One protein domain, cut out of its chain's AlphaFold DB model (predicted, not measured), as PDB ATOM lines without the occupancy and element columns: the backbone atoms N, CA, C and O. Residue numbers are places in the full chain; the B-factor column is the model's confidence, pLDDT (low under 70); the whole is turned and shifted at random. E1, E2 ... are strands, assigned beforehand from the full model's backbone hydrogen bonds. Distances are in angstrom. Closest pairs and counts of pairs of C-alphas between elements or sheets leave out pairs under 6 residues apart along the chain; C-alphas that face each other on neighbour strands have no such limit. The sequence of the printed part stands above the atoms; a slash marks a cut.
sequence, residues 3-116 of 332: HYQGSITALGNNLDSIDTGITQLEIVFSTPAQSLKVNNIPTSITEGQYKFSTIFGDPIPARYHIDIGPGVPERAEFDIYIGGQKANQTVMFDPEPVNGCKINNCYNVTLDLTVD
ATOM      1  N   HIS A   3      -8.330  12.139 -20.434       89.38
ATOM      2  CA  HIS A   3      -8.395  12.609 -21.801       89.38
ATOM      3  C   HIS A   3      -8.533  14.140 -21.829       89.38
ATOM      4  O   HIS A   3      -9.436  14.696 -21.200       89.38
ATOM      5  N   TYR A   4      -7.668  14.821 -22.577       92.12
ATOM      6  CA  TYR A   4      -7.697  16.266 -22.800       92.12
ATOM      7  C   TYR A   4      -7.860  16.572 -24.291       92.12
ATOM      8  O   TYR A   4      -7.153  16.019 -25.135       92.12
ATOM      9  N   GLN A   5      -8.745  17.514 -24.613       94.62
ATOM     10  CA  GLN A   5      -8.932  18.016 -25.976       94.62
ATOM     11  C   GLN A   5      -9.291  19.503 -25.995       94.62
ATOM     12  O   GLN A   5      -9.947  20.014 -25.089       94.62
ATOM     13  N   GLY A   6      -8.972  20.196 -27.081       95.44
ATOM     14  CA  GLY A   6      -9.216  21.635 -27.191       95.44
ATOM     15  C   GLY A   6      -8.906  22.190 -28.565       95.44
ATOM     16  O   GLY A   6      -8.372  21.483 -29.419       95.44
ATOM     17  N   SER A   7      -9.280  23.443 -28.780       96.62
ATOM     18  CA  SER A   7      -8.708  24.285 -29.828       96.62
ATOM     19  C   SER A   7      -7.375  24.880 -29.358       96.62
ATOM     20  O   SER A   7      -7.006  24.783 -28.184       96.62
ATOM     21  N   ILE A   8      -6.633  25.486 -30.283       97.12
ATOM     22  CA  ILE A   8      -5.427  26.252 -29.965       97.12
ATOM     23  C   ILE A   8      -5.503  27.593 -30.685       97.12
ATOM     24  O   ILE A   8      -5.880  27.649 -31.857       97.12
ATOM     25  N   THR A   9      -5.108  28.663 -30.001       97.06
ATOM     26  CA  THR A   9      -4.929  29.988 -30.595       97.06
ATOM     27  C   THR A   9      -3.481  30.458 -30.469       97.06
ATOM     28  O   THR A   9      -2.828  30.231 -29.450       97.06
ATOM     29  N   ALA A  10      -2.983  31.137 -31.500       95.44
ATOM     30  CA  ALA A  10      -1.720  31.865 -31.461       95.44
ATOM     31  C   ALA A  10      -1.981  33.329 -31.828       95.44
ATOM     32  O   ALA A  10      -2.689  33.607 -32.798       95.44
ATOM     33  N   LEU A  11      -1.455  34.273 -31.038       93.19
ATOM     34  CA  LEU A  11      -1.708  35.715 -31.218       93.19
ATOM     35  C   LEU A  11      -3.213  36.056 -31.378       93.19
ATOM     36  O   LEU A  11      -3.595  36.869 -32.220       93.19
ATOM     37  N   GLY A  12      -4.082  35.387 -30.612       91.38
ATOM     38  CA  GLY A  12      -5.539  35.594 -30.632       91.38
ATOM     39  C   GLY A  12      -6.285  35.064 -31.868       91.38
ATOM     40  O   GLY A  12      -7.482  35.308 -31.988       91.38
ATOM     41  N   ASN A  13      -5.613  34.346 -32.773       95.06
ATOM     42  CA  ASN A  13      -6.208  33.729 -33.962       95.06
ATOM     43  C   ASN A  13      -6.157  32.197 -33.834       95.06
ATOM     44  O   ASN A  13      -5.213  31.662 -33.251       95.06
ATOM     45  N   ASN A  14      -7.146  31.476 -34.374       95.62
ATOM     46  CA  ASN A  14      -7.163  30.009 -34.314       95.62
ATOM     47  C   ASN A  14      -5.993  29.419 -35.117       95.62
ATOM     48  O   ASN A  14      -5.722  29.843 -36.241       95.62
ATOM     49  N   LEU A  15      -5.304  28.429 -34.553       94.12
ATOM     50  CA  LEU A  15      -4.046  27.916 -35.100       94.12
ATOM     51  C   LEU A  15      -4.211  27.149 -36.425       94.12
ATOM     52  O   LEU A  15      -3.273  27.092 -37.211       94.12
ATOM     53  N   ASP A  16      -5.405  26.630 -36.715       93.69
ATOM     54  CA  ASP A  16      -5.766  26.024 -38.005       93.69
ATOM     55  C   ASP A  16      -5.861  27.038 -39.161       93.69
ATOM     56  O   ASP A  16      -5.809  26.651 -40.328       93.69
ATOM     57  N   SER A  17      -5.966  28.333 -38.847       92.69
ATOM     58  CA  SER A  17      -5.963  29.430 -39.823       92.69
ATOM     59  C   SER A  17      -4.571  30.030 -40.090       92.69
ATOM     60  O   SER A  17      -4.449  30.969 -40.878       92.69
ATOM     61  N   ILE A  18      -3.520  29.509 -39.443       92.25
ATOM     62  CA  ILE A  18      -2.165  30.081 -39.443       92.25
ATOM     63  C   ILE A  18      -1.164  29.109 -40.079       92.25
ATOM     64  O   ILE A  18      -1.027  27.968 -39.645       92.25
ATOM     65  N   ASP A  19      -0.383  29.590 -41.050       91.56
ATOM     66  CA  ASP A  19       0.789  28.856 -41.533       91.56
ATOM     67  C   ASP A  19       1.932  28.913 -40.502       91.56
ATOM     68  O   ASP A  19       2.545  29.959 -40.255       91.56
ATOM     69  N   THR A  20       2.200  27.762 -39.887       91.25
ATOM     70  CA  THR A  20       3.314  27.532 -38.957       91.25
ATOM     71  C   THR A  20       4.607  27.136 -39.675       91.25
ATOM     72  O   THR A  20       5.684  27.205 -39.087       91.25
ATOM     73  N   GLY A  21       4.537  26.679 -40.929       89.56
ATOM     74  CA  GLY A  21       5.637  25.978 -41.594       89.56
ATOM     75  C   GLY A  21       5.994  24.620 -40.969       89.56
ATOM     76  O   GLY A  21       7.056  24.081 -41.279       89.56
ATOM     77  N   ILE A  22       5.153  24.063 -40.085       89.06
ATOM     78  CA  ILE A  22       5.366  22.768 -39.417       89.06
ATOM     79  C   ILE A  22       4.331  21.760 -39.938       89.06
ATOM     80  O   ILE A  22       3.133  21.917 -39.722       89.06
ATOM     81  N   THR A  23       4.790  20.701 -40.611       87.12
ATOM     82  CA  THR A  23       3.927  19.689 -41.260       87.12
ATOM     83  C   THR A  23       3.232  18.736 -40.287       87.12
ATOM     84  O   THR A  23       2.157  18.227 -40.593       87.12
ATOM     85  N   GLN A  24       3.838  18.485 -39.126       90.50
ATOM     86  CA  GLN A  24       3.266  17.725 -38.014       90.50
ATOM     87  C   GLN A  24       3.538  18.506 -36.731       90.50
ATOM     88  O   GLN A  24       4.627  18.435 -36.162       90.50
ATOM     89  N   LEU A  25       2.572  19.325 -36.317       94.19
ATOM     90  CA  LEU A  25       2.729  20.180 -35.148       94.19
ATOM     91  C   LEU A  25       2.529  19.363 -33.865       94.19
ATOM     92  O   LEU A  25       1.400  19.161 -33.420       94.19
ATOM     93  N   GLU A  26       3.635  18.898 -33.282       96.62
ATOM     94  CA  GLU A  26       3.633  18.220 -31.984       96.62
ATOM     95  C   GLU A  26       3.198  19.180 -30.864       96.62
ATOM     96  O   GLU A  26       3.669  20.319 -30.761       96.62
ATOM     97  N   ILE A  27       2.315  18.684 -30.002       97.19
ATOM     98  CA  ILE A  27       1.924  19.295 -28.737       97.19
ATOM     99  C   ILE A  27       2.398  18.367 -27.627       97.19
ATOM    100  O   ILE A  27       2.024  17.197 -27.588       97.19
ATOM    101  N   VAL A  28       3.221  18.893 -26.728       97.62
ATOM    102  CA  VAL A  28       3.899  18.151 -25.664       97.62
ATOM    103  C   VAL A  28       3.366  18.591 -24.309       97.62
ATOM    104  O   VAL A  28       3.416  19.771 -23.982       97.62
ATOM    105  N   PHE A  29       2.934  17.631 -23.498       96.69
ATOM    106  CA  PHE A  29       2.663  17.799 -22.074       96.69
ATOM    107  C   PHE A  29       3.854  17.206 -21.314       96.69
ATOM    108  O   PHE A  29       4.142  16.017 -21.455       96.69
ATOM    109  N   SER A  30       4.564  18.019 -20.534       96.38
ATOM    110  CA  SER A  30       5.807  17.646 -19.845       96.38
ATOM    111  C   SER A  30       5.768  18.099 -18.389       96.38
ATOM    112  O   SER A  30       5.458  19.256 -18.117       96.38
ATOM    113  N   THR A  31       6.093  17.230 -17.433       94.19
ATOM    114  CA  THR A  31       6.219  17.651 -16.029       94.19
ATOM    115  C   THR A  31       7.426  18.577 -15.849       94.19
ATOM    116  O   THR A  31       8.538  18.139 -16.162       94.19
ATOM    117  N   PRO A  32       7.284  19.800 -15.297       94.06
ATOM    118  CA  PRO A  32       8.418  20.534 -14.742       94.06
ATOM    119  C   PRO A  32       8.971  19.811 -13.504       94.06
ATOM    120  O   PRO A  32       8.292  18.968 -12.905       94.06
ATOM    121  N   ALA A  33      10.196  20.154 -13.101       93.06
ATOM    122  CA  ALA A  33      10.793  19.635 -11.872       93.06
ATOM    123  C   ALA A  33       9.988  20.091 -10.640       93.06
ATOM    124  O   ALA A  33       9.842  21.288 -10.389       93.06
ATOM    125  N   GLN A  34       9.454  19.139  -9.872       90.81
ATOM    126  CA  GLN A  34       8.513  19.397  -8.774       90.81
ATOM    127  C   GLN A  34       8.574  18.285  -7.714       90.81
ATOM    128  O   GLN A  34       9.055  17.184  -7.980       90.81
ATOM    129  N   SER A  35       8.062  18.557  -6.510       88.06
ATOM    130  CA  SER A  35       8.004  17.580  -5.414       88.06
ATOM    131  C   SER A  35       6.571  17.126  -5.172       88.06
ATOM    132  O   SER A  35       5.747  17.885  -4.662       88.06
ATOM    133  N   LEU A  36       6.289  15.872  -5.514       85.25
ATOM    134  CA  LEU A  36       4.986  15.239  -5.347       85.25
ATOM    135  C   LEU A  36       4.894  14.499  -4.010       85.25
ATOM    136  O   LEU A  36       5.884  14.325  -3.297       85.25
ATOM    137  N   LYS A  37       3.694  14.019  -3.684       78.69
ATOM    138  CA  LYS A  37       3.504  12.945  -2.705       78.69
ATOM    139  C   LYS A  37       3.213  11.653  -3.458       78.69
ATOM    140  O   LYS A  37       2.581  11.681  -4.506       78.69
ATOM    141  N   VAL A  38       3.711  10.537  -2.940       78.44
ATOM    142  CA  VAL A  38       3.373   9.193  -3.418       78.44
ATOM    143  C   VAL A  38       3.193   8.312  -2.189       78.44
ATOM    144  O   VAL A  38       4.146   8.061  -1.455       78.44
ATOM    145  N   ASN A  39       1.960   7.893  -1.911       78.69
ATOM    146  CA  ASN A  39       1.564   7.237  -0.662       78.69
ATOM    147  C   ASN A  39       1.950   8.072   0.579       78.69
ATOM    148  O   ASN A  39       2.493   7.552   1.553       78.69
ATOM    149  N   ASN A  40       1.712   9.391   0.524       78.38
ATOM    150  CA  ASN A  40       2.193  10.412   1.477       78.38
ATOM    151  C   ASN A  40       3.724  10.617   1.574       78.38
ATOM    152  O   ASN A  40       4.150  11.523   2.294       78.38
ATOM    153  N   ILE A  41       4.558   9.862   0.849       82.06
ATOM    154  CA  ILE A  41       6.019  10.043   0.851       82.06
ATOM    155  C   ILE A  41       6.406  11.165  -0.132       82.06
ATOM    156  O   ILE A  41       6.043  11.076  -1.310       82.06
ATOM    157  N   PRO A  42       7.145  12.210   0.293       83.69
ATOM    158  CA  PRO A  42       7.662  13.231  -0.616       83.69
ATOM    159  C   PRO A  42       8.590  12.615  -1.669       83.69
ATOM    160  O   PRO A  42       9.600  12.004  -1.330       83.69
ATOM    161  N   THR A  43       8.240  12.783  -2.941       85.69
ATOM    162  CA  THR A  43       8.954  12.217  -4.091       85.69
ATOM    163  C   THR A  43       9.239  13.333  -5.090       85.69
ATOM    164  O   THR A  43       8.320  13.856  -5.720       85.69
ATOM    165  N   SER A  44      10.506  13.718  -5.225       89.62
ATOM    166  CA  SER A  44      10.933  14.666  -6.260       89.62
ATOM    167  C   SER A  44      10.878  14.001  -7.632       89.62
ATOM    168  O   SER A  44      11.371  12.885  -7.785       89.62
ATOM    169  N   ILE A  45      10.330  14.701  -8.625       89.62
ATOM    170  CA  ILE A  45      10.378  14.295 -10.031       89.62
ATOM    171  C   ILE A  45      11.175  15.314 -10.847       89.62
ATOM    172  O   ILE A  45      11.151  16.514 -10.554       89.62
ATOM    173  N   THR A  46      11.916  14.842 -11.846       92.62
ATOM    174  CA  THR A  46      12.724  15.707 -12.719       92.62
ATOM    175  C   THR A  46      11.900  16.269 -13.872       92.62
ATOM    176  O   THR A  46      10.866  15.715 -14.253       92.62
ATOM    177  N   GLU A  47      12.383  17.358 -14.469       92.38
ATOM    178  CA  GLU A  47      11.803  17.887 -15.703       92.38
ATOM    179  C   GLU A  47      11.763  16.800 -16.792       92.38
ATOM    180  O   GLU A  47      12.710  16.028 -16.950       92.38
ATOM    181  N   GLY A  48      10.635  16.690 -17.496       92.12
ATOM    182  CA  GLY A  48      10.425  15.700 -18.554       92.12
ATOM    183  C   GLY A  48      10.281  14.244 -18.095       92.12
ATOM    184  O   GLY A  48      10.116  13.378 -18.952       92.12
ATOM    185  N   GLN A  49      10.302  13.946 -16.785       92.69
ATOM    186  CA  GLN A  49      10.167  12.572 -16.273       92.69
ATOM    187  C   GLN A  49       8.849  11.909 -16.697       92.69
ATOM    188  O   GLN A  49       8.828  10.712 -16.987       92.69
ATOM    189  N   TYR A  50       7.765  12.684 -16.776       92.44
ATOM    190  CA  TYR A  50       6.536  12.276 -17.444       92.44
ATOM    191  C   TYR A  50       6.294  13.219 -18.621       92.44
ATOM    192  O   TYR A  50       6.028  14.408 -18.440       92.44
ATOM    193  N   LYS A  51       6.396  12.669 -19.834       94.88
ATOM    194  CA  LYS A  51       6.163  13.369 -21.096       94.88
ATOM    195  C   LYS A  51       5.141  12.595 -21.929       94.88
ATOM    196  O   LYS A  51       5.317  11.406 -22.173       94.88
ATOM    197  N   PHE A  52       4.119  13.297 -22.400       95.31
ATOM    198  CA  PHE A  52       3.115  12.814 -23.348       95.31
ATOM    199  C   PHE A  52       3.078  13.773 -24.539       95.31
ATOM    200  O   PHE A  52       3.337  14.967 -24.371       95.31
ATOM    201  N   SER A  53       2.743  13.294 -25.736       96.81
ATOM    202  CA  SER A  53       2.511  14.186 -26.874       96.81
ATOM    203  C   SER A  53       1.434  13.692 -27.835       96.81
ATOM    204  O   SER A  53       1.018  12.535 -27.801       96.81
ATOM    205  N   THR A  54       0.940  14.621 -28.650       97.00
ATOM    206  CA  THR A  54      -0.049  14.410 -29.711       97.00
ATOM    207  C   THR A  54       0.235  15.358 -30.881       97.00
ATOM    208  O   THR A  54       1.054  16.269 -30.745       97.00
ATOM    209  N   ILE A  55      -0.432  15.179 -32.020       96.75
ATOM    210  CA  ILE A  55      -0.293  16.042 -33.201       96.75
ATOM    211  C   ILE A  55      -1.543  16.916 -33.346       96.75
ATOM    212  O   ILE A  55      -2.671  16.429 -33.277       96.75
ATOM    213  N   PHE A  56      -1.367  18.221 -33.560       96.19
ATOM    214  CA  PHE A  56      -2.494  19.120 -33.826       96.19
ATOM    215  C   PHE A  56      -3.217  18.727 -35.126       96.19
ATOM    216  O   PHE A  56      -2.593  18.598 -36.178       96.19
ATOM    217  N   GLY A  57      -4.539  18.571 -35.053       93.44
ATOM    218  CA  GLY A  57      -5.394  18.112 -36.149       93.44
ATOM    219  C   GLY A  57      -5.662  16.602 -36.174       93.44
ATOM    220  O   GLY A  57      -6.493  16.170 -36.972       93.44
ATOM    221  N   ASP A  58      -5.013  15.812 -35.311       91.75
ATOM    222  CA  ASP A  58      -5.142  14.350 -35.239       91.75
ATOM    223  C   ASP A  58      -5.785  13.922 -33.898       91.75
ATOM    224  O   ASP A  58      -5.374  14.410 -32.840       91.75
ATOM    225  N   PRO A  59      -6.834  13.071 -33.876       88.50
ATOM    226  CA  PRO A  59      -7.662  12.616 -34.997       88.50
ATOM    227  C   PRO A  59      -8.788  13.610 -35.348       88.50
ATOM    228  O   PRO A  59      -9.685  13.284 -36.128       88.50
ATOM    229  N   ILE A  60      -8.795  14.803 -34.738       91.50
ATOM    230  CA  ILE A  60      -9.852  15.810 -34.882       91.50
ATOM    231  C   ILE A  60      -9.269  17.083 -35.525       91.50
ATOM    232  O   ILE A  60      -8.483  17.775 -34.874       91.50
ATOM    233  N   PRO A  61      -9.679  17.451 -36.755       92.56
ATOM    234  CA  PRO A  61      -9.227  18.676 -37.413       92.56
ATOM    235  C   PRO A  61      -9.428  19.935 -36.558       92.56
ATOM    236  O   PRO A  61     -10.430  20.063 -35.853       92.56
ATOM    237  N   ALA A  62      -8.472  20.867 -36.646       92.75
ATOM    238  CA  ALA A  62      -8.414  22.119 -35.877       92.75
ATOM    239  C   ALA A  62      -8.399  21.968 -34.337       92.75
ATOM    240  O   ALA A  62      -8.567  22.949 -33.609       92.75
ATOM    241  N   ARG A  63      -8.180  20.752 -33.819       94.88
ATOM    242  CA  ARG A  63      -8.121  20.459 -32.384       94.88
ATOM    243  C   ARG A  63      -6.927  19.580 -32.039       94.88
ATOM    244  O   ARG A  63      -6.297  18.992 -32.910       94.88
ATOM    245  N   TYR A  64      -6.628  19.487 -30.752       95.94
ATOM    246  CA  TYR A  64      -5.744  18.460 -30.212       95.94
ATOM    247  C   TYR A  64      -6.528  17.458 -29.363       95.94
ATOM    248  O   TYR A  64      -7.623  17.763 -28.883       95.94
ATOM    249  N   HIS A  65      -5.950  16.271 -29.191       95.06
ATOM    250  CA  HIS A  65      -6.534  15.135 -28.487       95.06
ATOM    251  C   HIS A  65      -5.401  14.323 -27.843       95.06
ATOM    252  O   HIS A  65      -4.560  13.781 -28.558       95.06
ATOM    253  N   ILE A  66      -5.337  14.242 -26.514       94.00
ATOM    254  CA  ILE A  66      -4.256  13.547 -25.795       94.00
ATOM    255  C   ILE A  66      -4.774  12.847 -24.539       94.00
ATOM    256  O   ILE A  66      -5.651  13.364 -23.852       94.00
ATOM    257  N   ASP A  67      -4.196  11.692 -24.221       90.94
ATOM    258  CA  ASP A  67      -4.529  10.906 -23.037       90.94
ATOM    259  C   ASP A  67      -3.331  10.855 -22.079       90.94
ATOM    260  O   ASP A  67      -2.211  10.545 -22.487       90.94
ATOM    261  N   ILE A  68      -3.558  11.181 -20.803       89.19
ATOM    262  CA  ILE A  68      -2.514  11.259 -19.770       89.19
ATOM    263  C   ILE A  68      -2.687  10.136 -18.736       89.19
ATOM    264  O   ILE A  68      -3.783   9.883 -18.214       89.19
ATOM    265  N   GLY A  69      -1.575   9.461 -18.434       81.69
ATOM    266  CA  GLY A  69      -1.525   8.209 -17.672       81.69
ATOM    267  C   GLY A  69      -1.933   6.977 -18.505       81.69
ATOM    268  O   GLY A  69      -2.302   7.124 -19.666       81.69
ATOM    269  N   PRO A  70      -1.925   5.757 -17.933       70.00
ATOM    270  CA  PRO A  70      -1.567   5.411 -16.551       70.00
ATOM    271  C   PRO A  70      -0.064   5.567 -16.257       70.00
ATOM    272  O   PRO A  70       0.736   5.771 -17.161       70.00
ATOM    273  N   GLY A  71       0.323   5.482 -14.980       77.00
ATOM    274  CA  GLY A  71       1.729   5.530 -14.546       77.00
ATOM    275  C   GLY A  71       2.242   6.909 -14.114       77.00
ATOM    276  O   GLY A  71       3.285   6.980 -13.470       77.00
ATOM    277  N   VAL A  72       1.492   7.985 -14.380       82.56
ATOM    278  CA  VAL A  72       1.650   9.253 -13.645       82.56
ATOM    279  C   VAL A  72       1.230   9.012 -12.179       82.56
ATOM    280  O   VAL A  72       0.229   8.318 -11.971       82.56
ATOM    281  N   PRO A  73       1.983   9.517 -11.180       75.88
ATOM    282  CA  PRO A  73       1.683   9.369  -9.747       75.88
ATOM    283  C   PRO A  73       0.456  10.192  -9.291       75.88
ATOM    284  O   PRO A  73      -0.379  10.590 -10.104       75.88
ATOM    285  N   GLU A  74       0.329  10.437  -7.976       78.56
ATOM    286  CA  GLU A  74      -0.617  11.418  -7.423       78.56
ATOM    287  C   GLU A  74      -0.480  12.793  -8.109       78.56
ATOM    288  O   GLU A  74       0.519  13.092  -8.765       78.56
ATOM    289  N   ARG A  75      -1.504  13.632  -7.912       84.75
ATOM    290  CA  ARG A  75      -1.711  14.945  -8.534       84.75
ATOM    291  C   ARG A  75      -0.424  15.712  -8.891       84.75
ATOM    292  O   ARG A  75       0.256  16.229  -8.004       84.75
ATOM    293  N   ALA A  76      -0.167  15.856 -10.192       88.75
ATOM    294  CA  ALA A  76       1.064  16.405 -10.767       88.75
ATOM    295  C   ALA A  76       0.776  17.545 -11.757       88.75
ATOM    296  O   ALA A  76      -0.237  17.521 -12.457       88.75
ATOM    297  N   GLU A  77       1.666  18.534 -11.830       92.31
ATOM    298  CA  GLU A  77       1.592  19.624 -12.809       92.31
ATOM    299  C   GLU A  77       2.299  19.251 -14.120       92.31
ATOM    300  O   GLU A  77       3.368  18.640 -14.103       92.31
ATOM    301  N   PHE A  78       1.721  19.657 -15.249       94.69
ATOM    302  CA  PHE A  78       2.282  19.553 -16.593       94.69
ATOM    303  C   PHE A  78       2.357  20.936 -17.243       94.69
ATOM    304  O   PHE A  78       1.343  21.625 -17.374       94.69
ATOM    305  N   ASP A  79       3.548  21.291 -17.714       97.00
ATOM    306  CA  ASP A  79       3.755  22.360 -18.683       97.00
ATOM    307  C   ASP A  79       3.376  21.867 -20.085       97.00
ATOM    308  O   ASP A  79       3.608  20.706 -20.436       97.00
ATOM    309  N   ILE A  80       2.809  22.757 -20.901       97.62
ATOM    310  CA  ILE A  80       2.342  22.439 -22.254       97.62
ATOM    311  C   ILE A  80       3.165  23.230 -23.274       97.62
ATOM    312  O   ILE A  80       3.369  24.431 -23.113       97.62
ATOM    313  N   TYR A  81       3.617  22.569 -24.338       97.00
ATOM    314  CA  TYR A  81       4.399  23.163 -25.423       97.00
ATOM    315  C   TYR A  81       3.771  22.821 -26.774       97.00
ATOM    316  O   TYR A  81       3.360  21.687 -26.999       97.00
ATOM    317  N   ILE A  82       3.725  23.782 -27.693       96.25
ATOM    318  CA  ILE A  82       3.107  23.676 -29.019       96.25
ATOM    319  C   ILE A  82       4.190  24.017 -30.047       96.25
ATOM    320  O   ILE A  82       4.651  25.157 -30.105       96.25
ATOM    321  N   GLY A  83       4.669  23.032 -30.814       92.56
ATOM    322  CA  GLY A  83       5.811  23.224 -31.721       92.56
ATOM    323  C   GLY A  83       7.065  23.760 -31.014       92.56
ATOM    324  O   GLY A  83       7.765  24.615 -31.551       92.56
ATOM    325  N   GLY A  84       7.299  23.324 -29.771       91.81
ATOM    326  CA  GLY A  84       8.396  23.785 -28.909       91.81
ATOM    327  C   GLY A  84       8.155  25.109 -28.167       91.81
ATOM    328  O   GLY A  84       8.947  25.451 -27.294       91.81
ATOM    329  N   GLN A  85       7.074  25.840 -28.452       94.38
ATOM    330  CA  GLN A  85       6.733  27.092 -27.762       94.38
ATOM    331  C   GLN A  85       5.841  26.806 -26.551       94.38
ATOM    332  O   GLN A  85       4.811  26.150 -26.702       94.38
ATOM    333  N   LYS A  86       6.212  27.272 -25.353       95.56
ATOM    334  CA  LYS A  86       5.411  27.054 -24.137       95.56
ATOM    335  C   LYS A  86       4.064  27.789 -24.240       95.56
ATOM    336  O   LYS A  86       4.028  28.958 -24.613       95.56
ATOM    337  N   ALA A  87       2.976  27.093 -23.921       96.88
ATOM    338  CA  ALA A  87       1.630  27.649 -23.842       96.88
ATOM    339  C   ALA A  87       1.404  28.365 -22.501       96.88
ATOM    340  O   ALA A  87       2.081  28.094 -21.507       96.88
ATOM    341  N   ASN A  88       0.400  29.238 -22.452       96.69
ATOM    342  CA  ASN A  88       0.099  30.032 -21.256       96.69
ATOM    343  C   ASN A  88      -0.681  29.232 -20.189       96.69
ATOM    344  O   ASN A  88      -0.935  29.737 -19.095       96.69
ATOM    345  N   GLN A  89      -1.089  27.999 -20.508       95.56
ATOM    346  CA  GLN A  89      -1.805  27.073 -19.633       95.56
ATOM    347  C   GLN A  89      -0.862  25.978 -19.122       95.56
ATOM    348  O   GLN A  89      -0.176  25.328 -19.912       95.56
ATOM    349  N   THR A  90      -0.907  25.711 -17.816       93.81
ATOM    350  CA  THR A  90      -0.439  24.449 -17.225       93.81
ATOM    351  C   THR A  90      -1.636  23.570 -16.864       93.81
ATOM    352  O   THR A  90      -2.777  24.039 -16.777       93.81
ATOM    353  N   VAL A  91      -1.402  22.271 -16.678       91.06
ATOM    354  CA  VAL A  91      -2.432  21.303 -16.283       91.06
ATOM    355  C   VAL A  91      -2.048  20.616 -14.987       91.06
ATOM    356  O   VAL A  91      -1.042  19.920 -14.920       91.06
ATOM    357  N   MET A  92      -2.918  20.720 -13.982       88.06
ATOM    358  CA  MET A  92      -2.923  19.768 -12.877       88.06
ATOM    359  C   MET A  92      -3.619  18.488 -13.343       88.06
ATOM    360  O   MET A  92      -4.848  18.444 -13.441       88.06
ATOM    361  N   PHE A  93      -2.841  17.449 -13.622       86.75
ATOM    362  CA  PHE A  93      -3.358  16.089 -13.705       86.75
ATOM    363  C   PHE A  93      -3.713  15.618 -12.292       86.75
ATOM    364  O   PHE A  93      -2.935  15.825 -11.363       86.75
ATOM    365  N   ASP A  94      -4.866  14.977 -12.122       81.12
ATOM    366  CA  ASP A  94      -5.302  14.395 -10.851       81.12
ATOM    367  C   ASP A  94      -5.934  13.016 -11.131       81.12
ATOM    368  O   ASP A  94      -6.966  12.959 -11.810       81.12
ATOM    369  N   PRO A  95      -5.321  11.897 -10.693       70.56
ATOM    370  CA  PRO A  95      -5.857  10.562 -10.956       70.56
ATOM    371  C   PRO A  95      -7.105  10.245 -10.119       70.56
ATOM    372  O   PRO A  95      -7.915   9.424 -10.545       70.56
ATOM    373  N   GLU A  96      -7.279  10.896  -8.962       71.50
ATOM    374  CA  GLU A  96      -8.397  10.690  -8.035       71.50
ATOM    375  C   GLU A  96      -8.999  12.051  -7.632       71.50
ATOM    376  O   GLU A  96      -8.739  12.554  -6.537       71.50
ATOM    377  N   PRO A  97      -9.815  12.680  -8.504       62.44
ATOM    378  CA  PRO A  97     -10.278  14.048  -8.296       62.44
ATOM    379  C   PRO A  97     -10.986  14.212  -6.946       62.44
ATOM    380  O   PRO A  97     -11.986  13.546  -6.678       62.44
ATOM    381  N   VAL A  98     -10.503  15.168  -6.143       55.06
ATOM    382  CA  VAL A  98     -10.756  15.402  -4.695       55.06
ATOM    383  C   VAL A  98     -12.230  15.378  -4.221       55.06
ATOM    384  O   VAL A  98     -12.502  15.306  -3.027       55.06
ATOM    385  N   ASN A  99     -13.210  15.429  -5.126       55.97
ATOM    386  CA  ASN A  99     -14.647  15.370  -4.818       55.97
ATOM    387  C   ASN A  99     -15.349  14.076  -5.287       55.97
ATOM    388  O   ASN A  99     -16.575  13.979  -5.183       55.97
ATOM    389  N   GLY A 100     -14.602  13.107  -5.819       56.66
ATOM    390  CA  GLY A 100     -15.118  11.959  -6.560       56.66
ATOM    391  C   GLY A 100     -15.638  12.345  -7.950       56.66
ATOM    392  O   GLY A 100     -16.052  13.481  -8.200       56.66
ATOM    393  N   CYS A 101     -15.651  11.387  -8.879       59.81
ATOM    394  CA  CYS A 101     -16.195  11.623 -10.213       59.81
ATOM    395  C   CYS A 101     -17.736  11.558 -10.201       59.81
ATOM    396  O   CYS A 101     -18.331  10.490 -10.308       59.81
ATOM    397  N   LYS A 102     -18.391  12.718 -10.037       52.38
ATOM    398  CA  LYS A 102     -19.859  12.838  -9.865       52.38
ATOM    399  C   LYS A 102     -20.688  12.739 -11.159       52.38
ATOM    400  O   LYS A 102     -21.910  12.822 -11.091       52.38
ATOM    401  N   ILE A 103     -20.051  12.599 -12.323       51.56
ATOM    402  CA  ILE A 103     -20.691  12.504 -13.649       51.56
ATOM    403  C   ILE A 103     -19.934  11.495 -14.520       51.56
ATOM    404  O   ILE A 103     -18.724  11.375 -14.393       51.56
ATOM    405  N   ASN A 104     -20.587  10.823 -15.471       47.44
ATOM    406  CA  ASN A 104     -19.978   9.726 -16.252       47.44
ATOM    407  C   ASN A 104     -18.864  10.147 -17.253       47.44
ATOM    408  O   ASN A 104     -18.559   9.390 -18.167       47.44
ATOM    409  N   ASN A 105     -18.284  11.346 -17.124       56.19
ATOM    410  CA  ASN A 105     -17.338  11.940 -18.077       56.19
ATOM    411  C   ASN A 105     -16.213  12.780 -17.423       56.19
ATOM    412  O   ASN A 105     -15.567  13.544 -18.129       56.19
ATOM    413  N   CYS A 106     -15.932  12.680 -16.112       63.25
ATOM    414  CA  CYS A 106     -14.906  13.546 -15.479       63.25
ATOM    415  C   CYS A 106     -13.489  13.369 -16.047       63.25
ATOM    416  O   CYS A 106     -12.648  14.244 -15.875       63.25
ATOM    417  N   TYR A 107     -13.232  12.238 -16.704       74.62
ATOM    418  CA  TYR A 107     -11.975  11.958 -17.389       74.62
ATOM    419  C   TYR A 107     -11.872  12.625 -18.768       74.62
ATOM    420  O   TYR A 107     -10.822  12.505 -19.372       74.62
ATOM    421  N   ASN A 108     -12.904  13.326 -19.256       84.44
ATOM    422  CA  ASN A 108     -12.893  14.070 -20.520       84.44
ATOM    423  C   ASN A 108     -12.846  15.582 -20.240       84.44
ATOM    424  O   ASN A 108     -13.873  16.208 -19.971       84.44
ATOM    425  N   VAL A 109     -11.656  16.175 -20.319       87.25
ATOM    426  CA  VAL A 109     -11.409  17.599 -20.069       87.25
ATOM    427  C   VAL A 109     -11.375  18.366 -21.390       87.25
ATOM    428  O   VAL A 109     -10.647  18.004 -22.315       87.25
ATOM    429  N   THR A 110     -12.139  19.458 -21.477       91.38
ATOM    430  CA  THR A 110     -11.947  20.461 -22.537       91.38
ATOM    431  C   THR A 110     -11.041  21.570 -22.018       91.38
ATOM    432  O   THR A 110     -11.329  22.151 -20.973       91.38
ATOM    433  N   LEU A 111      -9.951  21.837 -22.732       93.50
ATOM    434  CA  LEU A 111      -8.951  22.847 -22.395       93.50
ATOM    435  C   LEU A 111      -8.473  23.506 -23.687       93.50
ATOM    436  O   LEU A 111      -7.747  22.892 -24.458       93.50
ATOM    437  N   ASP A 112      -8.872  24.747 -23.933       96.62
ATOM    438  CA  ASP A 112      -8.344  25.516 -25.059       96.62
ATOM    439  C   ASP A 112      -6.985  26.128 -24.690       96.62
ATOM    440  O   ASP A 112      -6.799  26.631 -23.578       96.62
ATOM    441  N   LEU A 113      -6.025  26.067 -25.617       96.94
ATOM    442  CA  LEU A 113      -4.651  26.526 -25.393       96.94
ATOM    443  C   LEU A 113      -4.377  27.856 -26.104       96.94
ATOM    444  O   LEU A 113      -4.898  28.130 -27.188       96.94
ATOM    445  N   THR A 114      -3.510  28.674 -25.515       97.25
ATOM    446  CA  THR A 114      -3.076  29.960 -26.071       97.25
ATOM    447  C   THR A 114      -1.555  30.053 -26.049       97.25
ATOM    448  O   THR A 114      -0.941  29.766 -25.018       97.25
ATOM    449  N   VAL A 115      -0.950  30.498 -27.148       96.38
ATOM    450  CA  VAL A 115       0.493  30.762 -27.237       96.38
ATOM    451  C   VAL A 115       0.767  32.161 -27.800       96.38
ATOM    452  O   VAL A 115       0.167  32.592 -28.789       96.38
ATOM    453  N   ASP A 116       1.688  32.885 -27.164       95.12
ATOM    454  CA  ASP A 116       1.974  34.302 -27.458       95.12
ATOM    455  C   ASP A 116       2.848  34.512 -28.713       95.12
ATOM    456  O   ASP A 116       3.197  35.637 -29.066       95.12
TER     457      ASP A 116
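Overview. This is residues 3 to 116 of the 332 residues of an uncharacterized protein of Actinobacteria bacterium (UniProt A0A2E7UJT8). The domain is a sandwich, two sheets face to face: a twisted sheet E6-E3-E8-E9 and a smaller sheet E7-E1-E10, their best planes 34 degrees apart. The short pair E2 and E11 prolongs the smaller sheet's strands and comes beside E9, the hairpin E4 and E5 reaches out along the long axis, and residues 99 to 104 stick out in a loop. The printed part has 114 residues, with no named helix and eleven named strands, E1 to E11; the large sheet and E4-E5 are antiparallel, E7-E1-E10 is mixed and E2-E11 parallel. The class is all strand, though only 54 residues are in named strands, under half. The whole is compact, with a radius of gyration of the C-alphas of 15.0 A and spans of 47 by 33 by 22 A.

Arrangement. In the large sheet, E3, residues 26 to 30, and E8, residues 76 to 82, are the inner strands, with N 28 and O 81 at 2.8 A. The edge strand E6, residues 51 to 55, is antiparallel to E3, with N 29 and O 52 at 2.8 A. The other edge strand, E9, residues 85 to 93, forms a hairpin with E8, N 78 and O 91 being 2.8 A apart; it bends by 77 degrees at residue 88. In the facing sheet, E1, residues 3 to 6, is antiparallel to E7, residues 64 to 68, with N 4 and O 66 at 2.8 A, and parallel to E10, residues 108 to 110, with N 109 and O 3 at 2.8 A. The closest C-alphas of E6 and E7, those of Thr 54 and Ile 66, are 5.8 A apart. E1 runs on into E2, residues 8 to 10, at 43 degrees, and E10 into E11, residues 113 to 115, at 40 degrees. E2 and E11 are parallel, with N 9 and O 113 at 2.9 A. The closest C-alphas of E9 and E11, those of Ala 87 and Val 115, are 4.7 A apart. E4, residues 34 to 38, and E5, residues 41 to 45, form a hairpin, with N 43 and O 36 at 2.8 A; E5 and E8 are apart.

Along the chain. E1 begins at C-alpha 3 (-8.395, 12.609, -21.801). E9 is 20.5 A long, E8 19.8 A, E6 14.0 A and E7 13.1 A. E11 ends at C-alpha 115 (0.493, 30.762, -27.237).

Size, cuts and confidence. The C-alphas farthest apart, those of Asp 19 and Asn 40, are 46.8 A apart. The printed part has no cut. The links E2 to E3, 15 residues, and E9 to E10, 14 residues, are long. The mean pLDDT of the printed part is 87.7, with residues 97 to 106 under 70.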